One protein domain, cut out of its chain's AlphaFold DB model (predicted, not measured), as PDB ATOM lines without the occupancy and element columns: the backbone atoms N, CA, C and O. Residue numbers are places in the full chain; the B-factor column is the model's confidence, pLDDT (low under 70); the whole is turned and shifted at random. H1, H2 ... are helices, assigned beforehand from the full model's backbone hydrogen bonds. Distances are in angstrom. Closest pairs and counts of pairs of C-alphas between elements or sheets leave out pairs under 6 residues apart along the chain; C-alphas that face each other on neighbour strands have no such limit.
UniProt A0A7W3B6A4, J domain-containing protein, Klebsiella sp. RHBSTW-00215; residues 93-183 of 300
ATOM      1  N   ALA A  93      26.351  41.025  61.253       93.00
ATOM      2  CA  ALA A  93      27.421  40.184  60.726       93.00
ATOM      3  C   ALA A  93      26.919  38.773  60.384       93.00
ATOM      4  O   ALA A  93      27.288  38.245  59.340       93.00
ATOM      5  N   ASP A  94      26.018  38.203  61.189       92.81
ATOM      6  CA  ASP A  94      25.421  36.890  60.911       92.81
ATOM      7  C   ASP A  94      24.551  36.932  59.649       92.81
ATOM      8  O   ASP A  94      24.565  36.000  58.848       92.81
ATOM      9  N   VAL A  95      23.831  38.042  59.432       94.38
ATOM     10  CA  VAL A  95      23.062  38.276  58.197       94.38
ATOM     11  C   VAL A  95      23.996  38.330  56.986       94.38
ATOM     12  O   VAL A  95      23.682  37.771  55.936       94.38
ATOM     13  N   LEU A  96      25.156  38.975  57.128       95.12
ATOM     14  CA  LEU A  96      26.158  39.068  56.067       95.12
ATOM     15  C   LEU A  96      26.805  37.711  55.757       95.12
ATOM     16  O   LEU A  96      26.975  37.370  54.590       95.12
ATOM     17  N   GLU A  97      27.161  36.936  56.780       94.94
ATOM     18  CA  GLU A  97      27.700  35.583  56.598       94.94
ATOM     19  C   GLU A  97      26.670  34.659  55.940       94.94
ATOM     20  O   GLU A  97      27.000  33.967  54.977       94.94
ATOM     21  N   LEU A  98      25.408  34.698  56.386       95.62
ATOM     22  CA  LEU A  98      24.330  33.926  55.769       95.62
ATOM     23  C   LEU A  98      24.158  34.290  54.289       95.62
ATOM     24  O   LEU A  98      24.109  33.391  53.451       95.62
ATOM     25  N   LEU A  99      24.157  35.588  53.962       96.69
ATOM     26  CA  LEU A  99      24.095  36.076  52.584       96.69
ATOM     27  C   LEU A  99      25.223  35.485  51.726       96.69
ATOM     28  O   LEU A  99      24.971  35.033  50.611       96.69
ATOM     29  N   PHE A 100      26.460  35.451  52.226       95.62
ATOM     30  CA  PHE A 100      27.577  34.882  51.467       95.62
ATOM     31  C   PHE A 100      27.492  33.364  51.314       95.62
ATOM     32  O   PHE A 100      27.816  32.854  50.239       95.62
ATOM     33  N   VAL A 101      27.041  32.646  52.345       95.62
ATOM     34  CA  VAL A 101      26.840  31.189  52.285       95.62
ATOM     35  C   VAL A 101      25.749  30.830  51.277       95.62
ATOM     36  O   VAL A 101      25.919  29.905  50.483       95.62
ATOM     37  N   GLU A 102      24.633  31.556  51.279       94.75
ATOM     38  CA  GLU A 102      23.549  31.355  50.315       94.75
ATOM     39  C   GLU A 102      23.980  31.735  48.898       94.75
ATOM     40  O   GLU A 102      23.749  30.966  47.963       94.75
ATOM     41  N   ASN A 103      24.689  32.857  48.738       95.19
ATOM     42  CA  ASN A 103      25.188  33.289  47.437       95.19
ATOM     43  C   ASN A 103      26.206  32.315  46.841       95.19
ATOM     44  O   ASN A 103      26.194  32.090  45.638       95.19
ATOM     45  N   GLN A 104      27.042  31.682  47.667       93.06
ATOM     46  CA  GLN A 104      27.953  30.636  47.202       93.06
ATOM     47  C   GLN A 104      27.207  29.391  46.692       93.06
ATOM     48  O   GLN A 104      27.720  28.694  45.821       93.06
ATOM     49  N   ARG A 105      26.020  29.089  47.235       93.00
ATOM     50  CA  ARG A 105      25.201  27.945  46.800       93.00
ATOM     51  C   ARG A 105      24.405  28.235  45.536       93.00
ATOM     52  O   ARG A 105      24.194  27.321  44.750       93.00
ATOM     53  N   GLN A 106      23.897  29.459  45.405       93.25
ATOM     54  CA  GLN A 106      23.070  29.897  44.279       93.25
ATOM     55  C   GLN A 106      23.409  31.350  43.917       93.25
ATOM     56  O   GLN A 106      22.720  32.273  44.366       93.25
ATOM     57  N   PRO A 107      24.467  31.580  43.121       93.56
ATOM     58  CA  PRO A 107      24.902  32.922  42.741       93.56
ATOM     59  C   PRO A 107      23.849  33.691  41.934       93.56
ATOM     60  O   PRO A 107      23.714  34.905  42.097       93.56
ATOM     61  N   GLU A 108      23.071  32.997  41.096       92.44
ATOM     62  CA  GLU A 108      22.000  33.588  40.281       92.44
ATOM     63  C   GLU A 108      20.851  34.199  41.098       92.44
ATOM     64  O   GLU A 108      20.131  35.058  40.592       92.44
ATOM     65  N   ALA A 109      20.698  33.815  42.368       94.00
ATOM     66  CA  ALA A 109      19.674  34.350  43.264       94.00
ATOM     67  C   ALA A 109      20.128  35.611  44.030       94.00
ATOM     68  O   ALA A 109      19.439  36.044  44.959       94.00
ATOM     69  N   ALA A 110      21.252  36.222  43.638       94.69
ATOM     70  CA  ALA A 110      21.877  37.364  44.309       94.69
ATOM     71  C   ALA A 110      20.918  38.514  44.662       94.69
ATOM     72  O   ALA A 110      20.939  38.996  45.795       94.69
ATOM     73  N   ASP A 111      20.062  38.948  43.728       94.62
ATOM     74  CA  ASP A 111      19.097  40.028  43.983       94.62
ATOM     75  C   ASP A 111      18.114  39.652  45.104       94.62
ATOM     76  O   ASP A 111      17.901  40.423  46.038       94.62
ATOM     77  N   SER A 112      17.551  38.440  45.050       95.50
ATOM     78  CA  SER A 112      16.579  37.966  46.044       95.50
ATOM     79  C   SER A 112      17.220  37.758  47.417       95.50
ATOM     80  O   SER A 112      16.632  38.125  48.432       95.50
ATOM     81  N   GLN A 113      18.437  37.211  47.455       96.94
ATOM     82  CA  GLN A 113      19.207  37.022  48.688       96.94
ATOM     83  C   GLN A 113      19.540  38.368  49.345       96.94
ATOM     84  O   GLN A 113      19.354  38.541  50.550       96.94
ATOM     85  N   LEU A 114      19.971  39.358  48.553       96.56
ATOM     86  CA  LEU A 114      20.245  40.700  49.059       96.56
ATOM     87  C   LEU A 114      18.976  41.356  49.618       96.56
ATOM     88  O   LEU A 114      19.019  41.983  50.675       96.56
ATOM     89  N   GLU A 115      17.834  41.197  48.949       95.12
ATOM     90  CA  GLU A 115      16.560  41.713  49.453       95.12
ATOM     91  C   GLU A 115      16.140  41.057  50.770       95.12
ATOM     92  O   GLU A 115      15.712  41.761  51.685       95.12
ATOM     93  N   GLN A 116      16.329  39.745  50.913       94.44
ATOM     94  CA  GLN A 116      16.086  39.038  52.173       94.44
ATOM     95  C   GLN A 116      17.001  39.545  53.297       94.44
ATOM     96  O   GLN A 116      16.519  39.824  54.399       94.44
ATOM     97  N   ALA A 117      18.290  39.758  53.011       94.69
ATOM     98  CA  ALA A 117      19.229  40.350  53.961       94.69
ATOM     99  C   ALA A 117      18.787  41.762  54.385       94.69
ATOM    100  O   ALA A 117      18.754  42.077  55.575       94.69
ATOM    101  N   MET A 118      18.361  42.604  53.439       93.44
ATOM    102  CA  MET A 118      17.849  43.944  53.742       93.44
ATOM    103  C   MET A 118      16.579  43.918  54.594       93.44
ATOM    104  O   MET A 118      16.438  44.753  55.486       93.44
ATOM    105  N   VAL A 119      15.670  42.965  54.358       92.81
ATOM    106  CA  VAL A 119      14.474  42.767  55.192       92.81
ATOM    107  C   VAL A 119      14.869  42.382  56.618       92.81
ATOM    108  O   VAL A 119      14.332  42.954  57.567       92.81
ATOM    109  N   ALA A 120      15.842  41.483  56.792       90.31
ATOM    110  CA  ALA A 120      16.357  41.125  58.114       90.31
ATOM    111  C   ALA A 120      16.973  42.339  58.834       90.31
ATOM    112  O   ALA A 120      16.738  42.542  60.027       90.31
ATOM    113  N   LEU A 121      17.684  43.197  58.096       90.69
ATOM    114  CA  LEU A 121      18.313  44.415  58.614       90.69
ATOM    115  C   LEU A 121      17.313  45.489  59.086       90.69
ATOM    116  O   LEU A 121      17.695  46.383  59.842       90.69
ATOM    117  N   VAL A 122      16.025  45.404  58.719       89.50
ATOM    118  CA  VAL A 122      14.980  46.328  59.212       89.50
ATOM    119  C   VAL A 122      14.821  46.253  60.735       89.50
ATOM    120  O   VAL A 122      14.475  47.252  61.366       89.50
ATOM    121  N   ALA A 123      15.112  45.101  61.342       86.19
ATOM    122  CA  ALA A 123      15.076  44.927  62.794       86.19
ATOM    123  C   ALA A 123      16.295  45.529  63.522       86.19
ATOM    124  O   ALA A 123      16.335  45.511  64.749       86.19
ATOM    125  N   PHE A 124      17.287  46.041  62.792       88.56
ATOM    126  CA  PHE A 124      18.514  46.605  63.352       88.56
ATOM    127  C   PHE A 124      18.505  48.130  63.285       88.56
ATOM    128  O   PHE A 124      17.749  48.731  62.508       88.56
ATOM    129  N   ASP A 125      19.343  48.748  64.107       88.25
ATOM    130  CA  ASP A 125      19.536  50.192  64.150       88.25
ATOM    131  C   ASP A 125      20.278  50.722  62.903       88.25
ATOM    132  O   ASP A 125      20.730  49.967  62.038       88.25
ATOM    133  N   LEU A 126      20.369  52.050  62.770       89.19
ATOM    134  CA  LEU A 126      20.998  52.675  61.601       89.19
ATOM    135  C   LEU A 126      22.498  52.354  61.513       89.19
ATOM    136  O   LEU A 126      22.989  52.131  60.408       89.19
ATOM    137  N   GLN A 127      23.204  52.299  62.648       90.06
ATOM    138  CA  GLN A 127      24.641  52.036  62.674       90.06
ATOM    139  C   GLN A 127      24.945  50.635  62.136       90.06
ATOM    140  O   GLN A 127      25.744  50.507  61.211       90.06
ATOM    141  N   SER A 128      24.225  49.606  62.601       91.19
ATOM    142  CA  SER A 128      24.358  48.233  62.089       91.19
ATOM    143  C   SER A 128      24.143  48.128  60.577       91.19
ATOM    144  O   SER A 128      24.812  47.353  59.896       91.19
ATOM    145  N   ARG A 129      23.204  48.904  60.016       91.12
ATOM    146  CA  ARG A 129      22.932  48.901  58.567       91.12
ATOM    147  C   ARG A 129      24.070  49.525  57.763       91.12
ATOM    148  O   ARG A 129      24.394  49.018  56.692       91.12
ATOM    149  N   LEU A 130      24.671  50.598  58.276       90.69
ATOM    150  CA  LEU A 130      25.838  51.234  57.660       90.69
ATOM    151  C   LEU A 130      27.076  50.330  57.758       90.69
ATOM    152  O   LEU A 130      27.825  50.187  56.790       90.69
ATOM    153  N   GLU A 131      27.274  49.666  58.897       91.50
ATOM    154  CA  GLU A 131      28.352  48.686  59.087       91.50
ATOM    155  C   GLU A 131      28.192  47.473  58.166       91.50
ATOM    156  O   GLU A 131      29.165  47.032  57.547       91.50
ATOM    157  N   PHE A 132      26.962  46.984  57.995       94.56
ATOM    158  CA  PHE A 132      26.656  45.951  57.014       94.56
ATOM    159  C   PHE A 132      27.045  46.389  55.599       94.56
ATOM    160  O   PHE A 132      27.762  45.660  54.918       94.56
ATOM    161  N   GLU A 133      26.608  47.572  55.153       93.19
ATOM    162  CA  GLU A 133      26.889  48.065  53.800       93.19
ATOM    163  C   GLU A 133      28.395  48.235  53.556       93.19
ATOM    164  O   GLU A 133      28.929  47.743  52.559       93.19
ATOM    165  N   THR A 134      29.096  48.890  54.483       91.50
ATOM    166  CA  THR A 134      30.543  49.134  54.375       91.50
ATOM    167  C   THR A 134      31.342  47.831  54.382       91.50
ATOM    168  O   THR A 134      32.273  47.666  53.588       91.50
ATOM    169  N   THR A 135      30.951  46.860  55.213       93.31
ATOM    170  CA  THR A 135      31.605  45.545  55.274       93.31
ATOM    171  C   THR A 135      31.296  44.699  54.041       93.31
ATOM    172  O   THR A 135      32.195  44.046  53.505       93.31
ATOM    173  N   LEU A 136      30.051  44.728  53.553       95.25
ATOM    174  CA  LEU A 136      29.643  44.075  52.309       95.25
ATOM    175  C   LEU A 136      30.477  44.597  51.136       95.25
ATOM    176  O   LEU A 136      31.058  43.802  50.397       95.25
ATOM    177  N   MET A 137      30.601  45.919  51.006       92.75
ATOM    178  CA  MET A 137      31.427  46.567  49.988       92.75
ATOM    179  C   MET A 137      32.891  46.112  50.080       92.75
ATOM    180  O   MET A 137      33.468  45.651  49.094       92.75
ATOM    181  N   ALA A 138      33.489  46.176  51.272       92.12
ATOM    182  CA  ALA A 138      34.883  45.788  51.478       92.12
ATOM    183  C   ALA A 138      35.150  44.312  51.137       92.12
ATOM    184  O   ALA A 138      36.196  43.997  50.569       92.12
ATOM    185  N   LYS A 139      34.212  43.411  51.459       94.19
ATOM    186  CA  LYS A 139      34.313  41.988  51.111       94.19
ATOM    187  C   LYS A 139      34.132  41.751  49.613       94.19
ATOM    188  O   LYS A 139      34.926  41.021  49.035       94.19
ATOM    189  N   LEU A 140      33.165  42.399  48.964       94.25
ATOM    190  CA  LEU A 140      32.951  42.270  47.515       94.25
ATOM    191  C   LEU A 140      34.113  42.833  46.688       94.25
ATOM    192  O   LEU A 140      34.400  42.321  45.614       94.25
ATOM    193  N   ALA A 141      34.816  43.853  47.185       91.38
ATOM    194  CA  ALA A 141      36.023  44.357  46.532       91.38
ATOM    195  C   ALA A 141      37.205  43.367  46.587       91.38
ATOM    196  O   ALA A 141      38.135  43.486  45.794       91.38
ATOM    197  N   ARG A 142      37.193  42.411  47.528       91.50
ATOM    198  CA  ARG A 142      38.238  41.385  47.693       91.50
ATOM    199  C   ARG A 142      37.859  40.066  47.030       91.50
ATOM    200  O   ARG A 142      38.685  39.463  46.353       91.50
ATOM    201  N   ASP A 143      36.614  39.648  47.216       90.31
ATOM    202  CA  ASP A 143      36.093  38.378  46.736       90.31
ATOM    203  C   ASP A 143      35.243  38.598  45.486       90.31
ATOM    204  O   ASP A 143      34.220  39.290  45.519       90.31
ATOM    205  N   HIS A 144      35.621  37.955  44.385       85.88
ATOM    206  CA  HIS A 144      34.901  38.092  43.127       85.88
ATOM    207  C   HIS A 144      33.546  37.364  43.166       85.88
ATOM    208  O   HIS A 144      33.454  36.171  42.885       85.88
ATOM    209  N   ARG A 145      32.480  38.097  43.510       93.44
ATOM    210  CA  ARG A 145      31.077  37.647  43.454       93.44
ATOM    211  C   ARG A 145      30.282  38.574  42.531       93.44
ATOM    212  O   ARG A 145      29.632  39.503  43.011       93.44
ATOM    213  N   PRO A 146      30.369  38.388  41.205       93.25
ATOM    214  CA  PRO A 146      29.970  39.403  40.234       93.25
ATOM    215  C   PRO A 146      28.477  39.732  40.271       93.25
ATOM    216  O   PRO A 146      28.118  40.906  40.269       93.25
ATOM    217  N   LEU A 147      27.605  38.723  40.365       95.00
ATOM    218  CA  LEU A 147      26.154  38.941  40.387       95.00
ATOM    219  C   LEU A 147      25.716  39.680  41.657       95.00
ATOM    220  O   LEU A 147      24.973  40.657  41.581       95.00
ATOM    221  N   LEU A 148      26.257  39.285  42.815       96.12
ATOM    222  CA  LEU A 148      26.010  39.973  44.082       96.12
ATOM    223  C   LEU A 148      26.586  41.392  44.092       96.12
ATOM    224  O   LEU A 148      25.935  42.309  44.588       96.12
ATOM    225  N   MET A 149      27.766  41.598  43.503       95.38
ATOM    226  CA  MET A 149      28.365  42.924  43.347       95.38
ATOM    227  C   MET A 149      27.486  43.846  42.504       95.38
ATOM    228  O   MET A 149      27.228  44.973  42.924       95.38
ATOM    229  N   LEU A 150      26.999  43.383  41.349       94.56
ATOM    230  CA  LEU A 150      26.118  44.175  40.487       94.56
ATOM    231  C   LEU A 150      24.783  44.490  41.178       94.56
ATOM    232  O   LEU A 150      24.339  45.642  41.147       94.56
ATOM    233  N   ALA A 151      24.178  43.504  41.849       95.19
ATOM    234  CA  ALA A 151      22.944  43.680  42.616       95.19
ATOM    235  C   ALA A 151      23.119  44.717  43.741       95.19
ATOM    236  O   ALA A 151      22.349  45.678  43.841       95.19
ATOM    237  N   ALA A 152      24.179  44.583  44.545       94.94
ATOM    238  CA  ALA A 152      24.486  45.503  45.637       94.94
ATOM    239  C   ALA A 152      24.801  46.915  45.125       94.94
ATOM    240  O   ALA A 152      24.197  47.885  45.588       94.94
ATOM    241  N   ALA A 153      25.658  47.042  44.108       92.81
ATOM    242  CA  ALA A 153      25.994  48.333  43.512       92.81
ATOM    243  C   ALA A 153      24.753  49.054  42.968       92.81
ATOM    244  O   ALA A 153      24.626  50.271  43.128       92.81
ATOM    245  N   LYS A 154      23.805  48.313  42.377       91.81
ATOM    246  CA  LYS A 154      22.509  48.843  41.935       91.81
ATOM    247  C   LYS A 154      21.650  49.306  43.113       91.81
ATOM    248  O   LYS A 154      21.119  50.418  43.066       91.81
ATOM    249  N   LYS A 155      21.514  48.474  44.148       92.88
ATOM    250  CA  LYS A 155      20.626  48.701  45.299       92.88
ATOM    251  C   LYS A 155      21.081  49.876  46.166       92.88
ATOM    252  O   LYS A 155      20.269  50.746  46.475       92.88
ATOM    253  N   TYR A 156      22.369  49.925  46.492       90.50
ATOM    254  CA  TYR A 156      22.985  50.974  47.311       90.50
ATOM    255  C   TYR A 156      23.465  52.180  46.496       90.50
ATOM    256  O   TYR A 156      23.906  53.177  47.057       90.50
ATOM    257  N   LYS A 157      23.342  52.122  45.164       88.50
ATOM    258  CA  LYS A 157      23.746  53.193  44.243       88.50
ATOM    259  C   LYS A 157      25.217  53.590  44.392       88.50
ATOM    260  O   LYS A 157      25.560  54.764  44.267       88.50
ATOM    261  N   TRP A 158      26.093  52.608  44.601       85.19
ATOM    262  CA  TRP A 158      27.526  52.846  44.785       85.19
ATOM    263  C   TRP A 158      28.166  53.594  43.606       85.19
ATOM    264  O   TRP A 158      29.087  54.362  43.788       85.19
ATOM    265  N   TYR A 159      27.618  53.494  42.398       75.88
ATOM    266  CA  TYR A 159      28.106  54.226  41.225       75.88
ATOM    267  C   TYR A 159      27.798  55.742  41.207       75.88
ATOM    268  O   TYR A 159      28.175  56.409  40.245       75.88
ATOM    269  N   LEU A 160      27.064  56.286  42.189       68.62
ATOM    270  CA  LEU A 160      26.670  57.708  42.237       68.62
ATOM    271  C   LEU A 160      27.474  58.549  43.236       68.62
ATOM    272  O   LEU A 160      27.316  59.770  43.249       68.62
ATOM    273  N   VAL A 161      28.302  57.931  44.079       62.50
ATOM    274  CA  VAL A 161      28.989  58.626  45.171       62.50
ATOM    275  C   VAL A 161      30.452  58.841  44.788       62.50
ATOM    276  O   VAL A 161      31.288  57.979  44.984       62.50
ATOM    277  N   ALA A 162      30.769  60.008  44.228       51.91
ATOM    278  CA  ALA A 162      32.150  60.441  43.987       51.91
ATOM    279  C   ALA A 162      32.647  61.308  45.157       51.91
ATOM    280  O   ALA A 162      33.047  62.460  44.960       51.91
ATOM    281  N   ASP A 163      32.507  60.818  46.393       53.41
ATOM    282  CA  ASP A 163      32.937  61.595  47.555       53.41
ATOM    283  C   ASP A 163      34.464  61.543  47.716       53.41
ATOM    284  O   ASP A 163      35.120  60.552  47.404       53.41
ATOM    285  N   LYS A 164      35.060  62.628  48.219       52.38
ATOM    286  CA  LYS A 164      36.525  62.799  48.313       52.38
ATOM    287  C   LYS A 164      37.185  61.904  49.371       52.38
ATOM    288  O   LYS A 164      38.411  61.877  49.459       52.38
ATOM    289  N   THR A 165      36.397  61.185  50.165       54.19
ATOM    290  CA  THR A 165      36.837  60.168  51.135       54.19
ATOM    291  C   THR A 165      36.811  58.764  50.526       54.19
ATOM    292  O   THR A 165      36.454  57.796  51.198       54.19
ATOM    293  N   ASP A 166      37.113  58.674  49.234       57.75
ATOM    294  CA  ASP A 166      36.949  57.478  48.423       57.75
ATOM    295  C   ASP A 166      37.747  56.307  49.010       57.75
ATOM    296  O   ASP A 166      38.984  56.309  49.055       57.75
ATOM    297  N   THR A 167      37.040  55.306  49.529       70.44
ATOM    298  CA  THR A 167      37.683  54.100  50.054       70.44
ATOM    299  C   THR A 167      38.171  53.248  48.884       70.44
ATOM    300  O   THR A 167      37.533  53.187  47.833       70.44
ATOM    301  N   SER A 168      39.299  52.550  49.046       80.88
ATOM    302  CA  SER A 168      39.855  51.692  47.985       80.88
ATOM    303  C   SER A 168      38.843  50.665  47.461       80.88
ATOM    304  O   SER A 168      38.830  50.376  46.270       80.88
ATOM    305  N   ALA A 169      37.955  50.165  48.326       86.38
ATOM    306  CA  ALA A 169      36.887  49.242  47.953       86.38
ATOM    307  C   ALA A 169      35.842  49.873  47.019       86.38
ATOM    308  O   ALA A 169      35.409  49.225  46.069       86.38
ATOM    309  N   HIS A 170      35.461  51.129  47.256       86.75
ATOM    310  CA  HIS A 170      34.460  51.822  46.451       86.75
ATOM    311  C   HIS A 170      34.937  52.018  45.009       86.75
ATOM    312  O   HIS A 170      34.235  51.647  44.067       86.75
ATOM    313  N   ASN A 171      36.175  52.492  44.853       87.12
ATOM    314  CA  ASN A 171      36.827  52.645  43.554       87.12
ATOM    315  C   ASN A 171      36.901  51.324  42.786       87.12
ATOM    316  O   ASN A 171      36.506  51.272  41.624       87.12
ATOM    317  N   ILE A 172      37.312  50.240  43.454       90.12
ATOM    318  CA  ILE A 172      37.350  48.905  42.844       90.12
ATOM    319  C   ILE A 172      35.960  48.514  42.333       90.12
ATOM    320  O   ILE A 172      35.811  48.139  41.171       90.12
ATOM    321  N   ILE A 173      34.916  48.621  43.157       91.00
ATOM    322  CA  ILE A 173      33.573  48.217  42.725       91.00
ATOM    323  C   ILE A 173      33.061  49.101  41.589       91.00
ATOM    324  O   ILE A 173      32.464  48.586  40.640       91.00
ATOM    325  N   ASN A 174      33.300  50.411  41.653       89.56
ATOM    326  CA  ASN A 174      32.891  51.327  40.598       89.56
ATOM    327  C   ASN A 174      33.585  50.988  39.270       89.56
ATOM    328  O   ASN A 174      32.901  50.838  38.256       89.56
ATOM    329  N   ASP A 175      34.899  50.756  39.286       89.88
ATOM    330  CA  ASP A 175      35.675  50.335  38.115       89.88
ATOM    331  C   ASP A 175      35.120  49.040  37.512       89.88
ATOM    332  O   ASP A 175      34.853  48.967  36.310       89.88
ATOM    333  N   HIS A 176      34.858  48.036  38.351       92.12
ATOM    334  CA  HIS A 176      34.246  46.777  37.929       92.12
ATOM    335  C   HIS A 176      32.856  46.992  37.300       92.12
ATOM    336  O   HIS A 176      32.574  46.474  36.216       92.12
ATOM    337  N   CYS A 177      32.003  47.808  37.922       91.50
ATOM    338  CA  CYS A 177      30.665  48.116  37.414       91.50
ATOM    339  C   CYS A 177      30.695  48.927  36.110       91.50
ATOM    340  O   CYS A 177      29.785  48.808  35.285       91.50
ATOM    341  N   LEU A 178      31.694  49.794  35.918       90.88
ATOM    342  CA  LEU A 178      31.890  50.557  34.683       90.88
ATOM    343  C   LEU A 178      32.367  49.654  33.546       90.88
ATOM    344  O   LEU A 178      31.843  49.748  32.433       90.88
ATOM    345  N   VAL A 179      33.314  48.754  33.828       92.31
ATOM    346  CA  VAL A 179      33.772  47.740  32.869       92.31
ATOM    347  C   VAL A 179      32.603  46.869  32.423       92.31
ATOM    348  O   VAL A 179      32.374  46.755  31.217       92.31
ATOM    349  N   TYR A 180      31.826  46.330  33.368       94.50
ATOM    350  CA  TYR A 180      30.648  45.522  33.055       94.50
ATOM    351  C   TYR A 180      29.645  46.292  32.188       94.50
ATOM    352  O   TYR A 180      29.296  45.822  31.111       94.50
ATOM    353  N   ARG A 181      29.246  47.509  32.588       92.44
ATOM    354  CA  ARG A 181      28.281  48.322  31.823       92.44
ATOM    355  C   ARG A 181      28.741  48.588  30.394       92.44
ATOM    356  O   ARG A 181      27.935  48.526  29.471       92.44
ATOM    357  N   ARG A 182      30.029  48.873  30.190       93.75
ATOM    358  CA  ARG A 182      30.577  49.107  28.848       93.75
ATOM    359  C   ARG A 182      30.530  47.849  27.986       93.75
ATOM    360  O   ARG A 182      30.252  47.939  26.796       93.75
ATOM    361  N   ILE A 183      30.835  46.693  28.568       94.62
ATOM    362  CA  ILE A 183      30.765  45.405  27.876       94.62
ATOM    363  C   ILE A 183      29.308  45.076  27.540       94.62
ATOM    364  O   ILE A 183      28.996  44.809  26.382       94.62
TER     365      ILE A 183
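This is residues 93 to 183 of the 300 residues of the protein "J domain-containing protein" of Klebsiella sp. RHBSTW-00215 (UniProt A0A7W3B6A4). H1 to H4 form an up-and-down bundle, each helix running against the one before, with the H1-H2 hairpin on one side; on the other side H5 packs on H4, about perpendicular to it, and its residues 169 to 173 make a corner with residues 137 to 140 of H3. The 91 printed residues, with five named helices in order H1 to H5 and no named strand, are all helix by class. The whole is compact, radius of gyration of the C-alphas 12.8 A, spanning 33 by 29 by 19 A.

The longest helix, H5, residues 168 to 183, touches H3, residues 126 to 140, at a steep tilt of 62 degrees; the closest C-alphas, Ala 138 and Ala 169, are 5.3 A apart. H4, residues 146 to 156, touches H2, residues 107 to 121, closest at C-alphas Leu 148 and Ala 110, 4.9 A. H2 and H1, residues 93 to 105, form a hairpin at a shallow tilt of 18 degrees, closest at C-alphas Ala 117 and Val 95, 6.1 A. Every O i to N i+4 pair is within hydrogen-bond range in H1, H3, H4 and H5, and 9 of 11 in H2.

H5 measures 22.9 A from first to last C-alpha, H3 21.2 A. C-alpha 93 begins H1 at (27.421, 40.184, 60.726); C-alpha 183 ends H5 at (30.765, 45.405, 27.876).

The printed part has no cut. The H4 to H5 link is long, 11 residues; residues 160 to 166 have pLDDT under 70.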